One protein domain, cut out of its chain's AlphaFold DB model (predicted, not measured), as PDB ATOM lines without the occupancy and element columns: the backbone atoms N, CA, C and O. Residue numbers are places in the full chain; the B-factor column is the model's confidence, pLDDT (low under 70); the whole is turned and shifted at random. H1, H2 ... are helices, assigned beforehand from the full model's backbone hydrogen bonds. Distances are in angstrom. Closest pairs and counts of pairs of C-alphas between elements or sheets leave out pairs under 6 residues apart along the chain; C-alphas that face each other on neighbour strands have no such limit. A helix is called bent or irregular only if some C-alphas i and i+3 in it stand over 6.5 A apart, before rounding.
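AT A GLANCE: This is residues 2 to 13 and 20 to 109 of the 159 residues of the protein "CAAX amino terminal protease family" of Roseburia sp. CAG:380 (UniProt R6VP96). Two long helices, H2 and H4, run opposite ways side by side as an elongated pair; H2 is bent yet runs nearly straight, and its residues 21 to 26 stick out. H3 and its links make a turn at one end, while the short H1 and H5 pack together near the other. The printed part has 102 residues with five named helices, H1 to H5 in chain order, and no named strand: all helix. It is extended, with a radius of gyration of the C-alphas of 19.9 A, and spans 65 by 34 by 27 A.

HOW THE PARTS SIT: H2, residues 21 to 53, was assigned as one helix by its hydrogen bonds but is bent: C-alphas 42 and 45 are 6.6 A apart. Its arms H2a, residues 21 to 42, and H2b, residues 45 to 53, stand at a shallow tilt of 17 degrees. H4, residues 72 to 95, touches H2a with residues 78 to 89 alone, opposite ways at a steep tilt of 36 degrees, only just past shallow; the closest C-alphas, of Ala 42 and Ala 81, are 6.0 A apart. With residues 74 to 78 alone H4 touches H2b, opposite ways at a shallow tilt of 21 degrees, closest at the C-alphas of Gly 46 and Val 74, 6.2 A. H5, residues 101 to 104, only just touches residues 90 to 94 of H4, with 3 pairs of C-alphas within 8 A, closest at Lys 94 and Leu 101, 6.8 A. H1, residues 8 to 13, touches H5, closest at the C-alphas of Phe 9 and Ser 103, 4.9 A. H3, residues 60 to 68, touches no helix. Each O i to N i+4 pair is within hydrogen-bond range in H1, H2a, H2b and H3, and 17 of 20 in H4; H5 is too short for one.

IN THESE COORDINATES: H2a runs 31.0 A from C-alpha 21 at (56.781, -35.380, -9.206), and H2b 12.5 A. H4 runs 35.7 A to C-alpha 95 at (38.833, -39.527, -17.509). H3 measures 12.7 A, H1 8.9 A and H5 5.3 A.

THE WHOLE: The two C-alphas farthest apart, of Arg 2 and Ser 57, are 68.0 A apart. Residues 14 to 19 are not printed; C-alphas 13 and 20 are 15.2 A apart across the cut. Of the links printed whole, none is long. Mean pLDDT of the printed part is 77.4; 30 residues are under 70, among them 54 to 70.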
ATOM      1  N   ARG A   2      47.567 -15.356  10.137       48.19
ATOM      2  CA  ARG A   2      46.156 -15.390   9.700       48.19
ATOM      3  C   ARG A   2      45.920 -16.706   8.961       48.19
ATOM      4  O   ARG A   2      46.625 -16.968   7.992       48.19
ATOM      5  N   GLU A   3      44.963 -17.515   9.410       54.84
ATOM      6  CA  GLU A   3      44.568 -18.717   8.676       54.84
ATOM      7  C   GLU A   3      44.077 -18.316   7.284       54.84
ATOM      8  O   GLU A   3      43.026 -17.691   7.120       54.84
ATOM      9  N   ILE A   4      44.867 -18.645   6.263       65.00
ATOM     10  CA  ILE A   4      44.457 -18.495   4.873       65.00
ATOM     11  C   ILE A   4      43.378 -19.551   4.646       65.00
ATOM     12  O   ILE A   4      43.662 -20.743   4.522       65.00
ATOM     13  N   LYS A   5      42.113 -19.119   4.656       67.31
ATOM     14  CA  LYS A   5      40.957 -19.994   4.458       67.31
ATOM     15  C   LYS A   5      41.064 -20.629   3.071       67.31
ATOM     16  O   LYS A   5      40.774 -19.973   2.074       67.31
ATOM     17  N   LYS A   6      41.503 -21.895   3.015       64.81
ATOM     18  CA  LYS A   6      41.703 -22.622   1.753       64.81
ATOM     19  C   LYS A   6      40.424 -22.536   0.900       64.81
ATOM     20  O   LYS A   6      39.364 -22.972   1.374       64.81
ATOM     21  N   PRO A   7      40.495 -21.976  -0.319       70.94
ATOM     22  CA  PRO A   7      39.352 -21.880  -1.218       70.94
ATOM     23  C   PRO A   7      38.870 -23.278  -1.631       70.94
ATOM     24  O   PRO A   7      39.621 -24.253  -1.580       70.94
ATOM     25  N   ALA A   8      37.598 -23.386  -2.025       66.00
ATOM     26  CA  ALA A   8      36.939 -24.672  -2.274       66.00
ATOM     27  C   ALA A   8      37.681 -25.557  -3.298       66.00
ATOM     28  O   ALA A   8      37.766 -26.764  -3.092       66.00
ATOM     29  N   PHE A   9      38.301 -24.956  -4.321       63.31
ATOM     30  CA  PHE A   9      39.072 -25.685  -5.335       63.31
ATOM     31  C   PHE A   9      40.315 -26.383  -4.756       63.31
ATOM     32  O   PHE A   9      40.607 -27.517  -5.120       63.31
ATOM     33  N   MET A  10      41.014 -25.757  -3.796       65.19
ATOM     34  CA  MET A  10      42.191 -26.359  -3.153       65.19
ATOM     35  C   MET A  10      41.806 -27.565  -2.296       65.19
ATOM     36  O   MET A  10      42.536 -28.551  -2.262       65.19
ATOM     37  N   LYS A  11      40.639 -27.518  -1.642       68.50
ATOM     38  CA  LYS A  11      40.118 -28.648  -0.855       68.50
ATOM     39  C   LYS A  11      39.662 -29.820  -1.729       68.50
ATOM     40  O   LYS A  11      39.665 -30.956  -1.263       68.50
ATOM     41  N   GLU A  12      39.240 -29.559  -2.965       64.19
ATOM     42  CA  GLU A  12      38.942 -30.609  -3.946       64.19
ATOM     43  C   GLU A  12      40.217 -31.212  -4.545       64.19
ATOM     44  O   GLU A  12      40.290 -32.431  -4.683       64.19
ATOM     45  N   ALA A  13      41.239 -30.400  -4.833       59.91
ATOM     46  CA  ALA A  13      42.513 -30.879  -5.372       59.91
ATOM     47  C   ALA A  13      43.251 -31.826  -4.402       59.91
ATOM     48  O   ALA A  13      43.797 -32.839  -4.836       59.91
ATOM     49  N   SER A  20      54.048 -39.236  -8.014       81.38
ATOM     50  CA  SER A  20      55.381 -38.682  -7.773       81.38
ATOM     51  C   SER A  20      55.633 -37.539  -8.761       81.38
ATOM     52  O   SER A  20      55.142 -37.579  -9.889       81.38
ATOM     53  N   ILE A  21      56.437 -36.547  -8.368       82.31
ATOM     54  CA  ILE A  21      56.781 -35.380  -9.206       82.31
ATOM     55  C   ILE A  21      57.303 -35.811 -10.590       82.31
ATOM     56  O   ILE A  21      56.946 -35.228 -11.608       82.31
ATOM     57  N   LEU A  22      58.101 -36.885 -10.645       84.69
ATOM     58  CA  LEU A  22      58.600 -37.448 -11.905       84.69
ATOM     59  C   LEU A  22      57.480 -38.016 -12.790       84.69
ATOM     60  O   LEU A  22      57.534 -37.879 -14.008       84.69
ATOM     61  N   GLY A  23      56.457 -38.631 -12.191       84.19
ATOM     62  CA  GLY A  23      55.299 -39.140 -12.922       84.19
ATOM     63  C   GLY A  23      54.473 -38.019 -13.551       84.19
ATOM     64  O   GLY A  23      54.110 -38.124 -14.721       84.19
ATOM     65  N   GLU A  24      54.237 -36.929 -12.816       84.00
ATOM     66  CA  GLU A  24      53.517 -35.755 -13.337       84.00
ATOM     67  C   GLU A  24      54.286 -35.081 -14.479       84.00
ATOM     68  O   GLU A  24      53.691 -34.723 -15.494       84.00
ATOM     69  N   MET A  25      55.615 -34.995 -14.375       87.38
ATOM     70  CA  MET A  25      56.464 -34.462 -15.446       87.38
ATOM     71  C   MET A  25      56.385 -35.294 -16.733       87.38
ATOM     72  O   MET A  25      56.270 -34.731 -17.820       87.38
ATOM     73  N   ILE A  26      56.414 -36.627 -16.635       90.12
ATOM     74  CA  ILE A  26      56.295 -37.507 -17.811       90.12
ATOM     75  C   ILE A  26      54.918 -37.355 -18.457       90.12
ATOM     76  O   ILE A  26      54.819 -37.209 -19.673       90.12
ATOM     77  N   ILE A  27      53.860 -37.351 -17.645       89.38
ATOM     78  CA  ILE A  27      52.486 -37.125 -18.104       89.38
ATOM     79  C   ILE A  27      52.376 -35.787 -18.839       89.38
ATOM     80  O   ILE A  27      51.812 -35.735 -19.932       89.38
ATOM     81  N   PHE A  28      52.944 -34.723 -18.269       88.81
ATOM     82  CA  PHE A  28      52.939 -33.397 -18.874       88.81
ATOM     83  C   PHE A  28      53.633 -33.394 -20.238       88.81
ATOM     84  O   PHE A  28      53.066 -32.892 -21.205       88.81
ATOM     85  N   ILE A  29      54.817 -34.008 -20.344       92.62
ATOM     86  CA  ILE A  29      55.555 -34.108 -21.612       92.62
ATOM     87  C   ILE A  29      54.736 -34.868 -22.659       92.62
ATOM     88  O   ILE A  29      54.610 -34.412 -23.793       92.62
ATOM     89  N   VAL A  30      54.144 -36.004 -22.285       93.06
ATOM     90  CA  VAL A  30      53.320 -36.803 -23.203       93.06
ATOM     91  C   VAL A  30      52.104 -36.007 -23.679       93.06
ATOM     92  O   VAL A  30      51.834 -35.966 -24.879       93.06
ATOM     93  N   LEU A  31      51.395 -35.332 -22.771       92.12
ATOM     94  CA  LEU A  31      50.251 -34.493 -23.132       92.12
ATOM     95  C   LEU A  31      50.648 -33.303 -23.997       92.12
ATOM     96  O   LEU A  31      49.919 -32.968 -24.926       92.12
ATOM     97  N   TYR A  32      51.794 -32.684 -23.726       92.44
ATOM     98  CA  TYR A  32      52.319 -31.593 -24.537       92.44
ATOM     99  C   TYR A  32      52.607 -32.052 -25.970       92.44
ATOM    100  O   TYR A  32      52.142 -31.426 -26.917       92.44
ATOM    101  N   VAL A  33      53.276 -33.197 -26.143       94.94
ATOM    102  CA  VAL A  33      53.533 -33.774 -27.473       94.94
ATOM    103  C   VAL A  33      52.226 -34.062 -28.210       94.94
ATOM    104  O   VAL A  33      52.090 -33.684 -29.371       94.94
ATOM    105  N   ILE A  34      51.238 -34.671 -27.546       94.44
ATOM    106  CA  ILE A  34      49.911 -34.907 -28.137       94.44
ATOM    107  C   ILE A  34      49.247 -33.583 -28.540       94.44
ATOM    108  O   ILE A  34      48.659 -33.502 -29.616       94.44
ATOM    109  N   SER A  35      49.370 -32.547 -27.710       92.38
ATOM    110  CA  SER A  35      48.783 -31.228 -27.969       92.38
ATOM    111  C   SER A  35      49.339 -30.600 -29.244       92.38
ATOM    112  O   SER A  35      48.553 -30.111 -30.047       92.38
ATOM    113  N   ILE A  36      50.648 -30.725 -29.500       90.94
ATOM    114  CA  ILE A  36      51.269 -30.259 -30.754       90.94
ATOM    115  C   ILE A  36      50.595 -30.904 -31.972       90.94
ATOM    116  O   ILE A  36      50.287 -30.223 -32.949       90.94
ATOM    117  N   PHE A  37      50.343 -32.216 -31.932       92.31
ATOM    118  CA  PHE A  37      49.678 -32.904 -33.042       92.31
ATOM    119  C   PHE A  37      48.220 -32.474 -33.194       92.31
ATOM    120  O   PHE A  37      47.759 -32.284 -34.317       92.31
ATOM    121  N   VAL A  38      47.499 -32.307 -32.086       91.00
ATOM    122  CA  VAL A  38      46.097 -31.867 -32.094       91.00
ATOM    123  C   VAL A  38      45.978 -30.466 -32.687       91.00
ATOM    124  O   VAL A  38      45.135 -30.245 -33.553       91.00
ATOM    125  N   GLU A  39      46.850 -29.548 -32.281       87.81
ATOM    126  CA  GLU A  39      46.896 -28.179 -32.792       87.81
ATOM    127  C   GLU A  39      47.265 -28.157 -34.282       87.81
ATOM    128  O   GLU A  39      46.569 -27.540 -35.091       87.81
ATOM    129  N   ALA A  40      48.284 -28.925 -34.685       86.31
ATOM    130  CA  ALA A  40      48.661 -29.065 -36.089       86.31
ATOM    131  C   ALA A  40      47.508 -29.627 -36.939       86.31
ATOM    132  O   ALA A  40      47.232 -29.116 -38.022       86.31
ATOM    133  N   MET A  41      46.795 -30.643 -36.446       88.38
ATOM    134  CA  MET A  41      45.625 -31.200 -37.130       88.38
ATOM    135  C   MET A  41      44.467 -30.205 -37.195       88.38
ATOM    136  O   MET A  41      43.781 -30.146 -38.215       88.38
ATOM    137  N   ALA A  42      44.257 -29.410 -36.149       86.62
ATOM    138  CA  ALA A  42      43.230 -28.380 -36.143       86.62
ATOM    139  C   ALA A  42      43.565 -27.234 -37.112       86.62
ATOM    140  O   ALA A  42      42.656 -26.635 -37.679       86.62
ATOM    141  N   LEU A  43      44.844 -26.972 -37.387       81.69
ATOM    142  CA  LEU A  43      45.293 -25.972 -38.359       81.69
ATOM    143  C   LEU A  43      44.998 -26.373 -39.819       81.69
ATOM    144  O   LEU A  43      44.682 -25.519 -40.654       81.69
ATOM    145  N   VAL A  44      45.090 -27.671 -40.135       83.06
ATOM    146  CA  VAL A  44      45.017 -28.202 -41.511       83.06
ATOM    147  C   VAL A  44      43.727 -27.808 -42.249       83.06
ATOM    148  O   VAL A  44      43.840 -27.300 -43.366       83.06
ATOM    149  N   PRO A  45      42.509 -27.955 -41.684       83.38
ATOM    150  CA  PRO A  45      41.281 -27.543 -42.364       83.38
ATOM    151  C   PRO A  45      41.258 -26.056 -42.732       83.38
ATOM    152  O   PRO A  45      40.823 -25.708 -43.829       83.38
ATOM    153  N   GLY A  46      41.771 -25.184 -41.856       76.94
ATOM    154  CA  GLY A  46      41.859 -23.746 -42.117       76.94
ATOM    155  C   GLY A  46      42.758 -23.434 -43.316       76.94
ATOM    156  O   GLY A  46      42.374 -22.664 -44.196       76.94
ATOM    157  N   LEU A  47      43.914 -24.097 -43.407       75.25
ATOM    158  CA  LEU A  47      44.814 -23.984 -44.562       75.25
ATOM    159  C   LEU A  47      44.211 -24.563 -45.846       75.25
ATOM    160  O   LEU A  47      44.363 -23.955 -46.905       75.25
ATOM    161  N   LEU A  48      43.511 -25.698 -45.766       78.25
ATOM    162  CA  LEU A  48      42.869 -26.318 -46.929       78.25
ATOM    163  C   LEU A  48      41.776 -25.421 -47.512       78.25
ATOM    164  O   LEU A  48      41.780 -25.161 -48.713       78.25
ATOM    165  N   VAL A  49      40.875 -24.896 -46.677       79.38
ATOM    166  CA  VAL A  49      39.829 -23.957 -47.120       79.38
ATOM    167  C   VAL A  49      40.456 -22.708 -47.738       79.38
ATOM    168  O   VAL A  49      40.014 -22.246 -48.790       79.38
ATOM    169  N   TYR A  50      41.523 -22.183 -47.137       71.75
ATOM    170  CA  TYR A  50      42.204 -21.004 -47.661       71.75
ATOM    171  C   TYR A  50      42.875 -21.255 -49.023       71.75
ATOM    172  O   TYR A  50      42.761 -20.407 -49.912       71.75
ATOM    173  N   GLY A  51      43.494 -22.426 -49.214       71.44
ATOM    174  CA  GLY A  51      44.100 -22.854 -50.481       71.44
ATOM    175  C   GLY A  51      43.098 -23.236 -51.579       71.44
ATOM    176  O   GLY A  51      43.449 -23.211 -52.754       71.44
ATOM    177  N   LEU A  52      41.847 -23.545 -51.226       74.00
ATOM    178  CA  LEU A  52      40.755 -23.685 -52.198       74.00
ATOM    179  C   LEU A  52      40.253 -22.324 -52.699       74.00
ATOM    180  O   LEU A  52      39.848 -22.206 -53.851       74.00
ATOM    181  N   ILE A  53      40.278 -21.298 -51.842       73.19
ATOM    182  CA  ILE A  53      39.842 -19.934 -52.186       73.19
ATOM    183  C   ILE A  53      40.930 -19.185 -52.975       73.19
ATOM    184  O   ILE A  53      40.613 -18.396 -53.861       73.19
ATOM    185  N   HIS A  54      42.208 -19.438 -52.674       68.94
ATOM    186  CA  HIS A  54      43.347 -18.835 -53.367       68.94
ATOM    187  C   HIS A  54      44.095 -19.926 -54.134       68.94
ATOM    188  O   HIS A  54      44.767 -20.723 -53.484       68.94
ATOM    189  N   PRO A  55      44.024 -19.982 -55.477       63.91
ATOM    190  CA  PRO A  55      44.726 -21.004 -56.243       63.91
ATOM    191  C   PRO A  55      46.233 -20.898 -55.981       63.91
ATOM    192  O   PRO A  55      46.904 -19.967 -56.429       63.91
ATOM    193  N   ILE A  56      46.755 -21.843 -55.200       61.91
ATOM    194  CA  ILE A  56      48.170 -21.919 -54.852       61.91
ATOM    195  C   ILE A  56      48.907 -22.423 -56.094       61.91
ATOM    196  O   ILE A  56      48.924 -23.622 -56.372       61.91
ATOM    197  N   SER A  57      49.544 -21.527 -56.847       58.88
ATOM    198  CA  SER A  57      50.551 -21.916 -57.836       58.88
ATOM    199  C   SER A  57      51.827 -22.331 -57.103       58.88
ATOM    200  O   SER A  57      52.737 -21.535 -56.941       58.88
ATOM    201  N   ALA A  58      51.828 -23.562 -56.580       55.59
ATOM    202  CA  ALA A  58      52.945 -24.397 -56.109       55.59
ATOM    203  C   ALA A  58      54.330 -23.734 -55.866       55.59
ATOM    204  O   ALA A  58      55.345 -24.231 -56.352       55.59
ATOM    205  N   GLY A  59      54.405 -22.649 -55.088       61.00
ATOM    206  CA  GLY A  59      55.650 -21.926 -54.819       61.00
ATOM    207  C   GLY A  59      55.805 -21.554 -53.346       61.00
ATOM    208  O   GLY A  59      54.896 -20.990 -52.737       61.00
ATOM    209  N   ILE A  60      56.981 -21.836 -52.778       60.62
ATOM    210  CA  ILE A  60      57.344 -21.507 -51.385       60.62
ATOM    211  C   ILE A  60      57.262 -19.987 -51.127       60.62
ATOM    212  O   ILE A  60      56.887 -19.560 -50.037       60.62
ATOM    213  N   GLU A  61      57.530 -19.151 -52.135       62.06
ATOM    214  CA  GLU A  61      57.398 -17.686 -52.041       62.06
ATOM    215  C   GLU A  61      55.942 -17.224 -51.880       62.06
ATOM    216  O   GLU A  61      55.644 -16.307 -51.109       62.06
ATOM    217  N   GLN A  62      55.008 -17.906 -52.545       62.94
ATOM    218  CA  GLN A  62      53.585 -17.642 -52.371       62.94
ATOM    219  C   GLN A  62      53.139 -18.091 -50.975       62.94
ATOM    220  O   GLN A  62      52.428 -17.365 -50.298       62.94
ATOM    221  N   TYR A  63      53.651 -19.213 -50.463       61.53
ATOM    222  CA  TYR A  63      53.389 -19.643 -49.085       61.53
ATOM    223  C   TYR A  63      53.878 -18.631 -48.031       61.53
ATOM    224  O   TYR A  63      53.157 -18.317 -47.082       61.53
ATOM    225  N   ASN A  64      55.069 -18.056 -48.221       62.38
ATOM    226  CA  ASN A  64      55.614 -17.040 -47.317       62.38
ATOM    227  C   ASN A  64      54.830 -15.720 -47.363       62.38
ATOM    228  O   ASN A  64      54.562 -15.129 -46.317       62.38
ATOM    229  N   SER A  65      54.397 -15.276 -48.545       59.84
ATOM    230  CA  SER A  65      53.521 -14.100 -48.656       59.84
ATOM    231  C   SER A  65      52.116 -14.354 -48.087       59.84
ATOM    232  O   SER A  65      51.524 -13.440 -47.515       59.84
ATOM    233  N   LEU A  66      51.615 -15.593 -48.129       60.47
ATOM    234  CA  LEU A  66      50.356 -15.999 -47.483       60.47
ATOM    235  C   LEU A  66      50.454 -16.013 -45.946       60.47
ATOM    236  O   LEU A  66      49.474 -15.703 -45.268       60.47
ATOM    237  N   LEU A  67      51.625 -16.326 -45.379       61.56
ATOM    238  CA  LEU A  67      51.879 -16.208 -43.935       61.56
ATOM    239  C   LEU A  67      51.933 -14.746 -43.472       61.56
ATOM    240  O   LEU A  67      51.486 -14.447 -42.363       61.56
ATOM    241  N   GLN A  68      52.461 -13.847 -44.310       61.34
ATOM    242  CA  GLN A  68      52.550 -12.414 -44.008       61.34
ATOM    243  C   GLN A  68      51.215 -11.681 -44.213       61.34
ATOM    244  O   GLN A  68      50.857 -10.844 -43.390       61.34
ATOM    245  N   ASN A  69      50.437 -12.045 -45.235       61.88
ATOM    246  CA  ASN A  69      49.067 -11.564 -45.466       61.88
ATOM    247  C   ASN A  69      48.020 -12.558 -44.941       61.88
ATOM    248  O   ASN A  69      47.012 -12.840 -45.597       61.88
ATOM    249  N   ARG A  70      48.258 -13.120 -43.750       65.19
ATOM    250  CA  ARG A  70      47.344 -14.097 -43.154       65.19
ATOM    251  C   ARG A  70      45.956 -13.470 -43.001       65.19
ATOM    252  O   ARG A  70      45.786 -12.464 -42.313       65.19
ATOM    253  N   SER A  71      44.955 -14.075 -43.638       71.88
ATOM    254  CA  SER A  71      43.591 -13.551 -43.595       71.88
ATOM    255  C   SER A  71      43.027 -13.561 -42.171       71.88
ATOM    256  O   SER A  71      43.211 -14.527 -41.427       71.88
ATOM    257  N   GLN A  72      42.302 -12.501 -41.801       76.81
ATOM    258  CA  GLN A  72      41.760 -12.301 -40.450       76.81
ATOM    259  C   GLN A  72      40.881 -13.473 -39.983       76.81
ATOM    260  O   GLN A  72      40.895 -13.830 -38.805       76.81
ATOM    261  N   TRP A  73      40.162 -14.122 -40.904       76.00
ATOM    262  CA  TRP A  73      39.325 -15.276 -40.581       76.00
ATOM    263  C   TRP A  73      40.137 -16.514 -40.181       76.00
ATOM    264  O   TRP A  73      39.686 -17.268 -39.324       76.00
ATOM    265  N   VAL A  74      41.335 -16.712 -40.751       79.06
ATOM    266  CA  VAL A  74      42.224 -17.833 -40.395       79.06
ATOM    267  C   VAL A  74      42.709 -17.653 -38.961       79.06
ATOM    268  O   VAL A  74      42.739 -18.610 -38.196       79.06
ATOM    269  N   THR A  75      43.031 -16.417 -38.567       81.12
ATOM    270  CA  THR A  75      43.402 -16.088 -37.184       81.12
ATOM    271  C   THR A  75      42.263 -16.390 -36.212       81.12
ATOM    272  O   THR A  75      42.486 -17.057 -35.207       81.12
ATOM    273  N   VAL A  76      41.038 -15.961 -36.528       85.88
ATOM    274  CA  VAL A  76      39.859 -16.261 -35.699       85.88
ATOM    275  C   VAL A  76      39.597 -17.764 -35.614       85.88
ATOM    276  O   VAL A  76      39.325 -18.279 -34.535       85.88
ATOM    277  N   TYR A  77      39.721 -18.485 -36.724       85.25
ATOM    278  CA  TYR A  77      39.583 -19.938 -36.740       85.25
ATOM    279  C   TYR A  77      40.581 -20.630 -35.799       85.25
ATOM    280  O   TYR A  77      40.182 -21.511 -35.040       85.25
ATOM    281  N   MET A  78      41.852 -20.214 -35.806       82.50
ATOM    282  CA  MET A  78      42.862 -20.787 -34.910       82.50
ATOM    283  C   MET A  78      42.557 -20.522 -33.434       82.50
ATOM    284  O   MET A  78      42.735 -21.423 -32.626       82.50
ATOM    285  N   LEU A  79      42.036 -19.341 -33.087       86.94
ATOM    286  CA  LEU A  79      41.615 -19.052 -31.708       86.94
ATOM    287  C   LEU A  79      40.550 -20.042 -31.230       86.94
ATOM    288  O   LEU A  79      40.673 -20.624 -30.162       86.94
ATOM    289  N   PHE A  80      39.549 -20.339 -32.060       86.50
ATOM    290  CA  PHE A  80      38.547 -21.346 -31.701       86.50
ATOM    291  C   PHE A  80      39.082 -22.784 -31.736       86.50
ATOM    292  O   PHE A  80      38.534 -23.651 -31.053       86.50
ATOM    293  N   ALA A  81      40.151 -23.059 -32.487       86.62
ATOM    294  CA  ALA A  81      40.806 -24.364 -32.478       86.62
ATOM    295  C   ALA A  81      41.470 -24.682 -31.122       86.62
ATOM    296  O   ALA A  81      41.542 -25.852 -30.745       86.62
ATOM    297  N   GLU A  82      41.841 -23.674 -30.328       86.31
ATOM    298  CA  GLU A  82      42.349 -23.855 -28.956       86.31
ATOM    299  C   GLU A  82      41.344 -24.569 -28.036       86.31
ATOM    300  O   GLU A  82      41.721 -25.240 -27.068       86.31
ATOM    301  N   ILE A  83      40.048 -24.524 -28.365       88.69
ATOM    302  CA  ILE A  83      39.015 -25.280 -27.645       88.69
ATOM    303  C   ILE A  83      39.333 -26.780 -27.655       88.69
ATOM    304  O   ILE A  83      39.067 -27.462 -26.661       88.69
ATOM    305  N   PHE A  84      39.944 -27.309 -28.722       88.81
ATOM    306  CA  PHE A  84      40.361 -28.711 -28.764       88.81
ATOM    307  C   PHE A  84      41.400 -29.030 -27.688       88.81
ATOM    308  O   PHE A  84      41.307 -30.093 -27.072       88.81
ATOM    309  N   LEU A  85      42.325 -28.111 -27.395       89.00
ATOM    310  CA  LEU A  85      43.292 -28.283 -26.311       89.00
ATOM    311  C   LEU A  85      42.606 -28.228 -24.946       89.00
ATOM    312  O   LEU A  85      42.852 -29.088 -24.099       89.00
ATOM    313  N   ILE A  86      41.672 -27.293 -24.740       88.88
ATOM    314  CA  ILE A  86      40.879 -27.233 -23.499       88.88
ATOM    315  C   ILE A  86      40.130 -28.555 -23.282       88.88
ATOM    316  O   ILE A  86      40.136 -29.108 -22.177       88.88
ATOM    317  N   VAL A  87      39.511 -29.104 -24.329       90.56
ATOM    318  CA  VAL A  87      38.812 -30.397 -24.276       90.56
ATOM    319  C   VAL A  87      39.784 -31.548 -24.020       90.56
ATOM    320  O   VAL A  87      39.474 -32.426 -23.216       90.56
ATOM    321  N   LEU A  88      40.964 -31.542 -24.642       91.19
ATOM    322  CA  LEU A  88      42.002 -32.550 -24.434       91.19
ATOM    323  C   LEU A  88      42.456 -32.587 -22.969       91.19
ATOM    324  O   LEU A  88      42.400 -33.643 -22.336       91.19
ATOM    325  N   TYR A  89      42.858 -31.444 -22.410       89.62
ATOM    326  CA  TYR A  89      43.358 -31.364 -21.036       89.62
ATOM    327  C   TYR A  89      42.261 -31.659 -20.011       89.62
ATOM    328  O   TYR A  89      42.465 -32.448 -19.086       89.62
ATOM    329  N   THR A  90      41.062 -31.094 -20.188       88.56
ATOM    330  CA  THR A  90      39.937 -31.394 -19.286       88.56
ATOM    331  C   THR A  90      39.490 -32.849 -19.402       88.56
ATOM    332  O   THR A  90      39.148 -33.467 -18.392       88.56
ATOM    333  N   GLY A  91      39.539 -33.426 -20.606       88.88
ATOM    334  CA  GLY A  91      39.299 -34.839 -20.869       88.88
ATOM    335  C   GLY A  91      40.312 -35.725 -20.154       88.88
ATOM    336  O   GLY A  91      39.912 -36.626 -19.416       88.88
ATOM    337  N   TYR A  92      41.606 -35.429 -20.287       88.56
ATOM    338  CA  TYR A  92      42.669 -36.129 -19.570       88.56
ATOM    339  C   TYR A  92      42.414 -36.127 -18.056       88.56
ATOM    340  O   TYR A  92      42.296 -37.189 -17.436       88.56
ATOM    341  N   CYS A  93      42.232 -34.949 -17.460       85.56
ATOM    342  CA  CYS A  93      42.063 -34.845 -16.017       85.56
ATOM    343  C   CYS A  93      40.743 -35.478 -15.528       85.56
ATOM    344  O   CYS A  93      40.685 -36.038 -14.432       85.56
ATOM    345  N   LYS A  94      39.669 -35.432 -16.329       85.56
ATOM    346  CA  LYS A  94      38.375 -36.030 -15.968       85.56
ATOM    347  C   LYS A  94      38.359 -37.552 -16.120       85.56
ATOM    348  O   LYS A  94      37.799 -38.229 -15.262       85.56
ATOM    349  N   PHE A  95      38.917 -38.095 -17.201       86.25
ATOM    350  CA  PHE A  95      38.833 -39.527 -17.509       86.25
ATOM    351  C   PHE A  95      39.992 -40.332 -16.918       86.25
ATOM    352  O   PHE A  95      39.757 -41.419 -16.390       86.25
ATOM    353  N   ILE A  96      41.219 -39.805 -16.971       84.94
ATOM    354  CA  ILE A  96      42.422 -40.517 -16.517       84.94
ATOM    355  C   ILE A  96      42.679 -40.244 -15.037       84.94
ATOM    356  O   ILE A  96      42.767 -41.184 -14.246       84.94
ATOM    357  N   GLU A  97      42.711 -38.973 -14.631       80.38
ATOM    358  CA  GLU A  97      42.943 -38.616 -13.223       80.38
ATOM    359  C   GLU A  97      41.674 -38.661 -12.358       80.38
ATOM    360  O   GLU A  97      41.752 -38.565 -11.132       80.38
ATOM    361  N   LYS A  98      40.496 -38.827 -12.979       81.50
ATOM    362  CA  LYS A  98      39.183 -38.867 -12.309       81.50
ATOM    363  C   LYS A  98      38.905 -37.634 -11.436       81.50
ATOM    364  O   LYS A  98      38.181 -37.725 -10.442       81.50
ATOM    365  N   ARG A  99      39.455 -36.473 -11.807       77.38
ATOM    366  CA  ARG A  99      39.221 -35.203 -11.106       77.38
ATOM    367  C   ARG A  99      37.878 -34.588 -11.505       77.38
ATOM    368  O   ARG A  99      37.508 -34.615 -12.683       77.38
ATOM    369  N   PRO A 100      37.140 -33.985 -10.559       79.75
ATOM    370  CA  PRO A 100      35.918 -33.269 -10.888       79.75
ATOM    371  C   PRO A 100      36.252 -31.958 -11.615       79.75
ATOM    372  O   PRO A 100      37.201 -31.262 -11.257       79.75
ATOM    373  N   LEU A 101      35.442 -31.582 -12.610       76.00
ATOM    374  CA  LEU A 101      35.626 -30.343 -13.387       76.00
ATOM    375  C   LEU A 101      35.579 -29.071 -12.514       76.00
ATOM    376  O   LEU A 101      36.202 -28.068 -12.853       76.00
ATOM    377  N   SER A 102      34.903 -29.125 -11.361       72.19
ATOM    378  CA  SER A 102      34.892 -28.047 -10.361       72.19
ATOM    379  C   SER A 102      36.287 -27.709  -9.831       72.19
ATOM    380  O   SER A 102      36.585 -26.533  -9.621       72.19
ATOM    381  N   SER A 103      37.169 -28.708  -9.708       69.75
ATOM    382  CA  SER A 103      38.556 -28.512  -9.267       69.75
ATOM    383  C   SER A 103      39.422 -27.775 -10.296       69.75
ATOM    384  O   SER A 103      40.437 -27.194  -9.929       69.75
ATOM    385  N   MET A 104      38.995 -27.746 -11.563       72.88
ATOM    386  CA  MET A 104      39.677 -27.069 -12.676       72.88
ATOM    387  C   MET A 104      39.152 -25.644 -12.907       72.88
ATOM    388  O   MET A 104      39.524 -24.999 -13.880       72.88
ATOM    389  N   GLY A 105      38.257 -25.150 -12.044       71.19
ATOM    390  CA  GLY A 105      37.668 -23.814 -12.168       71.19
ATOM    391  C   GLY A 105      36.377 -23.754 -12.990       71.19
ATOM    392  O   GLY A 105      35.736 -22.702 -13.030       71.19
ATOM    393  N   PHE A 106      35.917 -24.873 -13.567       75.31
ATOM    394  CA  PHE A 106      34.605 -24.943 -14.214       75.31
ATOM    395  C   PHE A 106      33.500 -25.005 -13.157       75.31
ATOM    396  O   PHE A 106      33.109 -26.070 -12.667       75.31
ATOM    397  N   THR A 107      32.979 -23.838 -12.791       74.25
ATOM    398  CA  THR A 107      31.878 -23.707 -11.833       74.25
ATOM    399  C   THR A 107      30.547 -23.536 -12.567       74.25
ATOM    400  O   THR A 107      30.429 -22.746 -13.495       74.25
ATOM    401  N   LYS A 108      29.502 -24.266 -12.153       66.31
ATOM    402  CA  LYS A 108      28.173 -24.186 -12.801       66.31
ATOM    403  C   LYS A 108      27.416 -22.879 -12.518       66.31
ATOM    404  O   LYS A 108      26.441 -22.587 -13.200       66.31
ATOM    405  N   ARG A 109      27.818 -22.100 -11.505       73.62
ATOM    406  CA  ARG A 109      27.101 -20.896 -11.046       73.62
ATOM    407  C   ARG A 109      27.899 -19.640 -11.401       73.62
ATOM    408  O   ARG A 109      29.045 -19.522 -10.993       73.62
TER     409      ARG A 109